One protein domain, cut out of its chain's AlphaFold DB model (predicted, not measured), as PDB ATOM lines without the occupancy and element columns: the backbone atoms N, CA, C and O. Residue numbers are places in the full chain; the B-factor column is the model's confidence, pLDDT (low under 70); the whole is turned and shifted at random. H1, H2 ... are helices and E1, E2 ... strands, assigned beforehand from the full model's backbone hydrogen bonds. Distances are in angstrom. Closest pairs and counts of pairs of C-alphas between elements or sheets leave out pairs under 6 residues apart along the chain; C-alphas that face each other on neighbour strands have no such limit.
ATOM      1  N   CYS A   6     -29.722  38.741 -11.400       56.62
ATOM      2  CA  CYS A   6     -29.987  39.848 -10.489       56.62
ATOM      3  C   CYS A   6     -30.517  41.037 -11.312       56.62
ATOM      4  O   CYS A   6     -29.781  41.587 -12.131       56.62
ATOM      5  N   ASP A   7     -31.786  41.419 -11.138       61.22
ATOM      6  CA  ASP A   7     -32.383  42.557 -11.851       61.22
ATOM      7  C   ASP A   7     -31.711  43.893 -11.485       61.22
ATOM      8  O   ASP A   7     -31.077  44.030 -10.436       61.22
ATOM      9  N   LYS A   8     -31.883  44.923 -12.325       61.50
ATOM     10  CA  LYS A   8     -31.220  46.241 -12.194       61.50
ATOM     11  C   LYS A   8     -31.324  46.857 -10.792       61.50
ATOM     12  O   LYS A   8     -30.345  47.400 -10.284       61.50
ATOM     13  N   GLY A   9     -32.500  46.758 -10.167       61.91
ATOM     14  CA  GLY A   9     -32.731  47.253  -8.807       61.91
ATOM     15  C   GLY A   9     -31.978  46.445  -7.748       61.91
ATOM     16  O   GLY A   9     -31.368  47.024  -6.851       61.91
ATOM     17  N   ALA A  10     -31.945  45.120  -7.892       63.53
ATOM     18  CA  ALA A  10     -31.218  44.232  -6.992       63.53
ATOM     19  C   ALA A  10     -29.693  44.396  -7.133       63.53
ATOM     20  O   ALA A  10     -28.985  44.387  -6.128       63.53
ATOM     21  N   CYS A  11     -29.193  44.669  -8.344       61.62
ATOM     22  CA  CYS A  11     -27.791  45.028  -8.563       61.62
ATOM     23  C   CYS A  11     -27.408  46.308  -7.807       61.62
ATOM     24  O   CYS A  11     -26.383  46.331  -7.132       61.62
ATOM     25  N   LEU A  12     -28.227  47.366  -7.870       62.41
ATOM     26  CA  LEU A  12     -27.928  48.613  -7.158       62.41
ATOM     27  C   LEU A  12     -27.897  48.406  -5.637       62.41
ATOM     28  O   LEU A  12     -26.981  48.885  -4.972       62.41
ATOM     29  N   VAL A  13     -28.852  47.643  -5.093       64.19
ATOM     30  CA  VAL A  13     -28.863  47.274  -3.667       64.19
ATOM     31  C   VAL A  13     -27.604  46.491  -3.296       64.19
ATOM     32  O   VAL A  13     -26.992  46.771  -2.266       64.19
ATOM     33  N   PHE A  14     -27.176  45.566  -4.155       66.88
ATOM     34  CA  PHE A  14     -25.942  44.816  -3.955       66.88
ATOM     35  C   PHE A  14     -24.737  45.753  -3.841       66.88
ATOM     36  O   PHE A  14     -23.973  45.624  -2.897       66.88
ATOM     37  N   PHE A  15     -24.603  46.741  -4.732       65.94
ATOM     38  CA  PHE A  15     -23.488  47.697  -4.724       65.94
ATOM     39  C   PHE A  15     -23.443  48.628  -3.508       65.94
ATOM     40  O   PHE A  15     -22.355  49.046  -3.113       65.94
ATOM     41  N   VAL A  16     -24.596  48.959  -2.926       65.62
ATOM     42  CA  VAL A  16     -24.686  49.861  -1.765       65.62
ATOM     43  C   VAL A  16     -24.427  49.122  -0.447       65.62
ATOM     44  O   VAL A  16     -23.979  49.729   0.526       65.62
ATOM     45  N   LEU A  17     -24.671  47.810  -0.394       65.25
ATOM     46  CA  LEU A  17     -24.407  47.003   0.794       65.25
ATOM     47  C   LEU A  17     -22.924  46.613   0.886       65.25
ATOM     48  O   LEU A  17     -22.304  46.154  -0.071       65.25
ATOM     49  N   LEU A  18     -22.351  46.768   2.082       65.50
ATOM     50  CA  LEU A  18     -20.937  46.476   2.353       65.50
ATOM     51  C   LEU A  18     -20.589  44.985   2.188       65.50
ATOM     52  O   LEU A  18     -19.479  44.658   1.775       65.50
ATOM     53  N   PHE A  19     -21.535  44.083   2.459       76.94
ATOM     54  CA  PHE A  19     -21.320  42.635   2.432       76.94
ATOM     55  C   PHE A  19     -21.870  42.019   1.145       76.94
ATOM     56  O   PHE A  19     -23.081  41.924   0.955       76.94
ATOM     57  N   ARG A  20     -20.960  41.594   0.262       86.00
ATOM     58  CA  ARG A  20     -21.276  41.138  -1.099       86.00
ATOM     59  C   ARG A  20     -20.760  39.724  -1.350       86.00
ATOM     60  O   ARG A  20     -19.548  39.498  -1.336       86.00
ATOM     61  N   LEU A  21     -21.692  38.805  -1.594       87.44
ATOM     62  CA  LEU A  21     -21.468  37.386  -1.875       87.44
ATOM     63  C   LEU A  21     -22.025  37.041  -3.258       87.44
ATOM     64  O   LEU A  21     -23.116  37.491  -3.596       87.44
ATOM     65  N   GLN A  22     -21.314  36.224  -4.035       88.56
ATOM     66  CA  GLN A  22     -21.792  35.763  -5.345       88.56
ATOM     67  C   GLN A  22     -21.794  34.241  -5.430       88.56
ATOM     68  O   GLN A  22     -20.815  33.587  -5.068       88.56
ATOM     69  N   ILE A  23     -22.884  33.682  -5.952       89.38
ATOM     70  CA  ILE A  23     -23.027  32.240  -6.159       89.38
ATOM     71  C   ILE A  23     -22.327  31.842  -7.460       89.38
ATOM     72  O   ILE A  23     -22.417  32.550  -8.465       89.38
ATOM     73  N   ALA A  24     -21.657  30.690  -7.470       85.62
ATOM     74  CA  ALA A  24     -20.734  30.297  -8.531       85.62
ATOM     75  C   ALA A  24     -21.357  30.117  -9.934       85.62
ATOM     76  O   ALA A  24     -20.642  30.029 -10.928       85.62
ATOM     77  N   LYS A  25     -22.685  30.042 -10.036       84.12
ATOM     78  CA  LYS A  25     -23.418  29.916 -11.309       84.12
ATOM     79  C   LYS A  25     -24.287  31.140 -11.614       84.12
ATOM     80  O   LYS A  25     -25.221  31.040 -12.400       84.12
ATOM     81  N   SER A  26     -24.008  32.265 -10.953       85.50
ATOM     82  CA  SER A  26     -24.758  33.517 -11.091       85.50
ATOM     83  C   SER A  26     -23.899  34.630 -11.684       85.50
ATOM     84  O   SER A  26     -22.678  34.660 -11.493       85.50
ATOM     85  N   HIS A  27     -24.552  35.584 -12.341       86.00
ATOM     86  CA  HIS A  27     -23.940  36.799 -12.870       86.00
ATOM     87  C   HIS A  27     -24.731  38.032 -12.431       86.00
ATOM     88  O   HIS A  27     -25.962  38.029 -12.381       86.00
ATOM     89  N   ILE A  28     -24.010  39.104 -12.107       84.50
ATOM     90  CA  ILE A  28     -24.585  40.366 -11.628       84.50
ATOM     91  C   ILE A  28     -24.414  41.395 -12.743       84.50
ATOM     92  O   ILE A  28     -23.298  41.827 -13.014       84.50
ATOM     93  N   ILE A  29     -25.493  41.772 -13.433       84.88
ATOM     94  CA  ILE A  29     -25.411  42.699 -14.569       84.88
ATOM     95  C   ILE A  29     -26.492  43.773 -14.513       84.88
ATOM     96  O   ILE A  29     -27.645  43.515 -14.188       84.88
ATOM     97  N   LEU A  30     -26.125  44.992 -14.907       82.06
ATOM     98  CA  LEU A  30     -27.071  46.103 -15.033       82.06
ATOM     99  C   LEU A  30     -27.826  46.082 -16.366       82.06
ATOM    100  O   LEU A  30     -28.900  46.663 -16.474       82.06
ATOM    101  N   THR A  31     -27.261  45.470 -17.405       82.81
ATOM    102  CA  THR A  31     -27.869  45.378 -18.737       82.81
ATOM    103  C   THR A  31     -27.485  44.049 -19.365       82.81
ATOM    104  O   THR A  31     -26.331  43.639 -19.268       82.81
ATOM    105  N   ASP A  32     -28.453  43.387 -19.995       86.19
ATOM    106  CA  ASP A  32     -28.222  42.129 -20.696       86.19
ATOM    107  C   ASP A  32     -27.414  42.319 -21.986       86.19
ATOM    108  O   ASP A  32     -27.525  43.332 -22.685       86.19
ATOM    109  N   ILE A  33     -26.625  41.304 -22.324       88.19
ATOM    110  CA  ILE A  33     -25.755  41.271 -23.496       88.19
ATOM    111  C   ILE A  33     -26.490  41.478 -24.821       88.19
ATOM    112  O   ILE A  33     -25.957  42.107 -25.735       88.19
ATOM    113  N   THR A  34     -27.733  40.995 -24.928       85.44
ATOM    114  CA  THR A  34     -28.538  41.148 -26.147       85.44
ATOM    115  C   THR A  34     -28.872  42.612 -26.421       85.44
ATOM    116  O   THR A  34     -28.907  43.036 -27.576       85.44
ATOM    117  N   VAL A  35     -29.074  43.400 -25.364       86.56
ATOM    118  CA  VAL A  35     -29.321  44.842 -25.443       86.56
ATOM    119  C   VAL A  35     -28.023  45.581 -25.757       86.56
ATOM    120  O   VAL A  35     -28.020  46.456 -26.622       86.56
ATOM    121  N   LEU A  36     -26.914  45.192 -25.125       85.62
ATOM    122  CA  LEU A  36     -25.603  45.802 -25.360       85.62
ATOM    123  C   LEU A  36     -25.114  45.598 -26.797       85.62
ATOM    124  O   LEU A  36     -24.734  46.565 -27.448       85.62
ATOM    125  N   ASN A  37     -25.190  44.378 -27.329       88.19
ATOM    126  CA  ASN A  37     -24.759  44.089 -28.700       88.19
ATOM    127  C   ASN A  37     -25.624  44.818 -29.746       88.19
ATOM    128  O   ASN A  37     -25.113  45.257 -30.774       88.19
ATOM    129  N   LYS A  38     -26.926  45.002 -29.476       87.88
ATOM    130  CA  LYS A  38     -27.810  45.817 -30.330       87.88
ATOM    131  C   LYS A  38     -27.440  47.298 -30.289       87.88
ATOM    132  O   LYS A  38     -27.381  47.927 -31.338       87.88
ATOM    133  N   LEU A  39     -27.165  47.837 -29.101       89.19
ATOM    134  CA  LEU A  39     -26.712  49.222 -28.927       89.19
ATOM    135  C   LEU A  39     -25.368  49.481 -29.613       89.19
ATOM    136  O   LEU A  39     -25.168  50.545 -30.187       89.19
ATOM    137  N   HIS A  40     -24.459  48.510 -29.566       84.25
ATOM    138  CA  HIS A  40     -23.113  48.633 -30.123       84.25
ATOM    139  C   HIS A  40     -23.040  48.333 -31.633       84.25
ATOM    140  O   HIS A  40     -21.968  48.417 -32.230       84.25
ATOM    141  N   GLY A  41     -24.154  47.928 -32.255       84.12
ATOM    142  CA  GLY A  41     -24.227  47.586 -33.682       84.12
ATOM    143  C   GLY A  41     -23.371  46.380 -34.098       84.12
ATOM    144  O   GLY A  41     -23.149  46.170 -35.287       84.12
ATOM    145  N   SER A  42     -22.859  45.603 -33.141       84.81
ATOM    146  CA  SER A  42     -21.909  44.507 -33.364       84.81
ATOM    147  C   SER A  42     -21.959  43.478 -32.224       84.81
ATOM    148  O   SER A  42     -22.259  43.814 -31.078       84.81
ATOM    149  N   GLN A  43     -21.669  42.203 -32.520       82.50
ATOM    150  CA  GLN A  43     -21.619  41.130 -31.513       82.50
ATOM    151  C   GLN A  43     -20.271  41.115 -30.780       82.50
ATOM    152  O   GLN A  43     -19.436  40.241 -31.003       82.50
ATOM    153  N   VAL A  44     -20.044  42.114 -29.928       83.19
ATOM    154  CA  VAL A  44     -18.780  42.257 -29.184       83.19
ATOM    155  C   VAL A  44     -18.692  41.277 -28.019       83.19
ATOM    156  O   VAL A  44     -17.622  40.744 -27.732       83.19
ATOM    157  N   TYR A  45     -19.815  41.024 -27.355       83.94
ATOM    158  CA  TYR A  45     -19.856  40.156 -26.188       83.94
ATOM    159  C   TYR A  45     -20.513  38.822 -26.533       83.94
ATOM    160  O   TYR A  45     -21.529  38.784 -27.236       83.94
ATOM    161  N   THR A  46     -19.994  37.739 -25.947       86.25
ATOM    162  CA  THR A  46     -20.497  36.372 -26.171       86.25
ATOM    163  C   THR A  46     -21.213  35.753 -24.966       86.25
ATOM    164  O   THR A  46     -22.016  34.843 -25.151       86.25
ATOM    165  N   SER A  47     -20.962  36.229 -23.739       87.38
ATOM    166  CA  SER A  47     -21.646  35.754 -22.525       87.38
ATOM    167  C   SER A  47     -21.800  36.855 -21.473       87.38
ATOM    168  O   SER A  47     -20.905  37.682 -21.296       87.38
ATOM    169  N   ASN A  48     -22.899  36.810 -20.711       86.62
ATOM    170  CA  ASN A  48     -23.123  37.670 -19.543       86.62
ATOM    171  C   ASN A  48     -22.034  37.506 -18.464       86.62
ATOM    172  O   ASN A  48     -21.752  38.448 -17.721       86.62
ATOM    173  N   ASP A  49     -21.345  36.361 -18.426       87.25
ATOM    174  CA  ASP A  49     -20.226  36.124 -17.506       87.25
ATOM    175  C   ASP A  49     -19.027  37.046 -17.762       87.25
ATOM    176  O   ASP A  49     -18.260  37.332 -16.841       87.25
ATOM    177  N   GLN A  50     -18.867  37.535 -18.997       85.12
ATOM    178  CA  GLN A  50     -17.810  38.489 -19.350       85.12
ATOM    179  C   GLN A  50     -18.048  39.878 -18.751       85.12
ATOM    180  O   GLN A  50     -17.118  40.675 -18.683       85.12
ATOM    181  N   LEU A  51     -19.280  40.163 -18.328       85.12
ATOM    182  CA  LEU A  51     -19.689  41.450 -17.771       85.12
ATOM    183  C   LEU A  51     -19.889  41.366 -16.256       85.12
ATOM    184  O   LEU A  51     -19.463  42.256 -15.527       85.12
ATOM    185  N   GLY A  52     -20.523  40.289 -15.785       84.88
ATOM    186  CA  GLY A  52     -20.958  40.151 -14.393       84.88
ATOM    187  C   GLY A  52     -20.639  38.814 -13.738       84.88
ATOM    188  O   GLY A  52     -21.109  38.546 -12.631       84.88
ATOM    189  N   GLY A  53     -19.873  37.956 -14.407       88.88
ATOM    190  CA  GLY A  53     -19.453  36.680 -13.846       88.88
ATOM    191  C   GLY A  53     -18.393  36.851 -12.758       88.88
ATOM    192  O   GLY A  53     -17.774  37.906 -12.590       88.88
ATOM    193  N   ILE A  54     -18.122  35.761 -12.043       89.31
ATOM    194  CA  ILE A  54     -17.181  35.718 -10.913       89.31
ATOM    195  C   ILE A  54     -15.803  36.270 -11.281       89.31
ATOM    196  O   ILE A  54     -15.197  37.003 -10.507       89.31
ATOM    197  N   LYS A  55     -15.288  35.932 -12.469       87.75
ATOM    198  CA  LYS A  55     -13.946  36.352 -12.900       87.75
ATOM    199  C   LYS A  55     -13.812  37.872 -13.009       87.75
ATOM    200  O   LYS A  55     -12.694  38.363 -12.894       87.75
ATOM    201  N   VAL A  56     -14.913  38.592 -13.222       88.62
ATOM    202  CA  VAL A  56     -14.951  40.058 -13.261       88.62
ATOM    203  C   VAL A  56     -15.212  40.602 -11.860       88.62
ATOM    204  O   VAL A  56     -14.440  41.408 -11.342       88.62
ATOM    205  N   MET A  57     -16.267  40.111 -11.215       86.12
ATOM    206  CA  MET A  57     -16.759  40.625  -9.936       86.12
ATOM    207  C   MET A  57     -15.820  40.347  -8.753       86.12
ATOM    208  O   MET A  57     -15.617  41.219  -7.911       86.12
ATOM    209  N   ALA A  58     -15.191  39.170  -8.700       86.81
ATOM    210  CA  ALA A  58     -14.227  38.835  -7.651       86.81
ATOM    211  C   ALA A  58     -12.893  39.576  -7.840       86.81
ATOM    212  O   ALA A  58     -12.302  40.042  -6.873       86.81
ATOM    213  N   LYS A  59     -12.424  39.740  -9.088       87.75
ATOM    214  CA  LYS A  59     -11.157  40.445  -9.370       87.75
ATOM    215  C   LYS A  59     -11.240  41.953  -9.148       87.75
ATOM    216  O   LYS A  59     -10.242  42.570  -8.800       87.75
ATOM    217  N   SER A  60     -12.411  42.539  -9.362       86.12
ATOM    218  CA  SER A  60     -12.661  43.972  -9.161       86.12
ATOM    219  C   SER A  60     -12.924  44.351  -7.698       86.12
ATOM    220  O   SER A  60     -13.104  45.528  -7.405       86.12
ATOM    221  N   GLY A  61     -12.990  43.376  -6.781       84.50
ATOM    222  CA  GLY A  61     -13.348  43.617  -5.381       84.50
ATOM    223  C   GLY A  61     -14.822  43.982  -5.174       84.50
ATOM    224  O   GLY A  61     -15.217  44.381  -4.080       84.50
ATOM    225  N   MET A  62     -15.658  43.846  -6.209       83.81
ATOM    226  CA  MET A  62     -17.102  44.046  -6.090       83.81
ATOM    227  C   MET A  62     -17.760  42.903  -5.307       83.81
ATOM    228  O   MET A  62     -18.740  43.133  -4.610       83.81
ATOM    229  N   CYS A  63     -17.197  41.696  -5.358       87.38
ATOM    230  CA  CYS A  63     -17.617  40.560  -4.540       87.38
ATOM    231  C   CYS A  63     -16.502  40.167  -3.569       87.38
ATOM    232  O   CYS A  63     -15.375  39.918  -3.991       87.38
ATOM    233  N   HIS A  64     -16.831  40.082  -2.279       88.06
ATOM    234  CA  HIS A  64     -15.867  39.754  -1.226       88.06
ATOM    235  C   HIS A  64     -15.653  38.247  -1.088       88.06
ATOM    236  O   HIS A  64     -14.562  37.804  -0.741       88.06
ATOM    237  N   LEU A  65     -16.692  37.450  -1.350       90.00
ATOM    238  CA  LEU A  65     -16.604  35.999  -1.275       90.00
ATOM    239  C   LEU A  65     -17.502  35.343  -2.332       90.00
ATOM    240  O   LEU A  65     -18.597  35.814  -2.647       90.00
ATOM    241  N   VAL A  66     -16.988  34.256  -2.903       90.94
ATOM    242  CA  VAL A  66     -17.659  33.439  -3.915       90.94
ATOM    243  C   VAL A  66     -18.050  32.126  -3.268       90.94
ATOM    244  O   VAL A  66     -17.239  31.502  -2.586       90.94
ATOM    245  N   VAL A  67     -19.288  31.712  -3.489       91.00
ATOM    246  CA  VAL A  67     -19.889  30.582  -2.791       91.00
ATOM    247  C   VAL A  67     -20.476  29.595  -3.806       91.00
ATOM    248  O   VAL A  67     -21.024  30.035  -4.816       91.00
ATOM    249  N   PRO A  68     -20.358  28.269  -3.611       91.25
ATOM    250  CA  PRO A  68     -20.878  27.302  -4.580       91.25
ATOM    251  C   PRO A  68     -22.411  27.275  -4.671       91.25
ATOM    252  O   PRO A  68     -22.944  27.050  -5.759       91.25
ATOM    253  N   ASP A  69     -23.107  27.523  -3.561       90.06
ATOM    254  CA  ASP A  69     -24.557  27.371  -3.425       90.06
ATOM    255  C   ASP A  69     -25.173  28.387  -2.440       90.06
ATOM    256  O   ASP A  69     -24.475  29.047  -1.666       90.06
ATOM    257  N   GLU A  70     -26.500  28.521  -2.485       88.56
ATOM    258  CA  GLU A  70     -27.268  29.454  -1.649       88.56
ATOM    259  C   GLU A  70     -27.208  29.122  -0.158       88.56
ATOM    260  O   GLU A  70     -27.162  30.027   0.676       88.56
ATOM    261  N   PHE A  71     -27.194  27.835   0.195       91.44
ATOM    262  CA  PHE A  71     -27.173  27.410   1.589       91.44
ATOM    263  C   PHE A  71     -25.854  27.820   2.246       91.44
ATOM    264  O   PHE A  71     -25.857  28.486   3.284       91.44
ATOM    265  N   THR A  72     -24.734  27.548   1.580       91.06
ATOM    266  CA  THR A  72     -23.419  28.023   2.004       91.06
ATOM    267  C   THR A  72     -23.390  29.557   2.055       91.06
ATOM    268  O   THR A  72     -22.766  30.126   2.949       91.06
ATOM    269  N   ALA A  73     -24.104  30.265   1.168       88.69
ATOM    270  CA  ALA A  73     -24.134  31.731   1.186       88.69
ATOM    271  C   ALA A  73     -24.830  32.264   2.448       88.69
ATOM    272  O   ALA A  73     -24.327  33.192   3.085       88.69
ATOM    273  N   ILE A  74     -25.933  31.633   2.860       90.31
ATOM    274  CA  ILE A  74     -26.629  31.947   4.114       90.31
ATOM    275  C   ILE A  74     -25.736  31.633   5.318       90.31
ATOM    276  O   ILE A  74     -25.626  32.457   6.225       90.31
ATOM    277  N   GLN A  75     -25.050  30.487   5.322       90.75
ATOM    278  CA  GLN A  75     -24.113  30.139   6.395       90.75
ATOM    279  C   GLN A  75     -23.001  31.186   6.540       90.75
ATOM    280  O   GLN A  75     -22.700  31.615   7.654       90.75
ATOM    281  N   GLN A  76     -22.422  31.639   5.424       89.62
ATOM    282  CA  GLN A  76     -21.391  32.679   5.437       89.62
ATOM    283  C   GLN A  76     -21.941  34.031   5.895       89.62
ATOM    284  O   GLN A  76     -21.276  34.723   6.660       89.62
ATOM    285  N   MET A  77     -23.169  34.386   5.507       88.06
ATOM    286  CA  MET A  77     -23.825  35.603   5.984       88.06
ATOM    287  C   MET A  77     -24.006  35.584   7.509       88.06
ATOM    288  O   MET A  77     -23.651  36.546   8.187       88.06
ATOM    289  N   VAL A  78     -24.513  34.480   8.065       88.19
ATOM    290  CA  VAL A  78     -24.674  34.324   9.521       88.19
ATOM    291  C   VAL A  78     -23.316  34.378  10.226       88.19
ATOM    292  O   VAL A  78     -23.180  35.051  11.247       88.19
ATOM    293  N   ASN A  79     -22.294  33.736   9.656       86.44
ATOM    294  CA  ASN A  79     -20.930  33.794  10.172       86.44
ATOM    295  C   ASN A  79     -20.386  35.233  10.188       86.44
ATOM    296  O   ASN A  79     -19.841  35.669  11.196       86.44
ATOM    297  N   TRP A  80     -20.584  36.014   9.124       87.06
ATOM    298  CA  TRP A  80     -20.175  37.422   9.087       87.06
ATOM    299  C   TRP A  80     -20.908  38.274  10.122       87.06
ATOM    300  O   TRP A  80     -20.276  39.075  10.811       87.06
ATOM    301  N   LEU A  81     -22.216  38.064  10.290       85.81
ATOM    302  CA  LEU A  81     -23.010  38.769  11.298       85.81
ATOM    303  C   LEU A  81     -22.573  38.452  12.733       85.81
ATOM    304  O   LEU A  81     -22.752  39.299  13.603       85.81
ATOM    305  N   SER A  82     -21.947  37.297  12.988       83.69
ATOM    306  CA  SER A  82     -21.411  36.963  14.319       83.69
ATOM    307  C   SER A  82     -20.325  37.937  14.805       83.69
ATOM    308  O   SER A  82     -20.124  38.081  16.010       83.69
ATOM    309  N   PHE A  83     -19.682  38.661  13.881       84.81
ATOM    310  CA  PHE A  83     -18.675  39.684  14.174       84.81
ATOM    311  C   PHE A  83     -19.250  41.112  14.234       84.81
ATOM    312  O   PHE A  83     -18.529  42.057  14.560       84.81
TER     313      PHE A  83
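Overview. This is residues 6 to 83 of the 147 residues of the protein "Carboxyl_trans domain-containing protein" of Mesocestoides corti (UniProt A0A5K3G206). The model is a string of small parts laid out along a rod, with a little sheet of two parallel strands, E1 and E2, between the longest helix, H5, toward one end and the helix H2 toward the other. From E1 the chain runs out to H2 near the far end and folds back through the short helices H3 and H4 to E2, while H1 sits off to one side and touches no other helix. The printed part has 78 residues, with five named helices and two named strands in the order H1 E1 H2 H3 H4 E2 H5, and its class is mostly helix. It is only just loose, close to compact, with a radius of gyration of the C-alphas of 14.1 A and spans of 49 by 22 by 20 A.

Arrangement. E1, residues 21 to 23, and E2, residues 65 to 67, are parallel neighbours, with 28 degrees between their directions. C-alphas 22 and 66 face each other at 5.0 A. N 22 and O 65 are 3.1 A apart and N 67 and O 22 are 2.9 A apart, both within hydrogen-bond range. With H2, residues 33 to 39, H3, residues 49 to 52, and H4, residues 54 to 57, these strands form a strand-helix-strand unit, two parallel neighbour strands with helices between them along the chain. The closest C-alphas of E1 and H5, residues 70 to 81, are those of Ile 23 and Glu 70, 6.8 A apart. The closest C-alphas of E2 and H5 are those of Val 67 and Ala 73, 5.9 A apart. On the way to the far end, the closest C-alphas of H4 and E1 are those of Ile 54 and Gln 22, 7.2 A apart. H3 and H4 only just touch, and only at the corner by their link, with 3 pairs of C-alphas within 8 A; the closest are those of Gln 50 and Val 56, 6.9 A apart. H2 and H3 are only just apart, their closest C-alphas 8.3 A from each other. H1, residues 8 to 16, is apart from H2, H3, H4, H5 and E2. In H1, H2 and H5 every O i to N i+4 pair is within hydrogen-bond range; H3 and H4 are too short for such a pair, and their single O i to N i+3 pair is within range in H4 but not in H3.

Along the chain. E1 begins at C-alpha 21, at (-21.468, 37.386, -1.875). H5 is 16.5 A long and ends at C-alpha 81, at (-23.010, 38.769, 11.298). H2, 9.7 A long, begins at C-alpha 33, at (-25.755, 41.271, -23.496), and H1 is 12.8 A long.

Size, cuts and confidence. The C-alphas farthest apart are those of Gly 41 and Ser 82, at 49.2 A. The printed part has no cut, and no link is long. The mean pLDDT of the printed part is 82.8; residues 6 to 18, of which 8 to 16 belong to H1, are under 70.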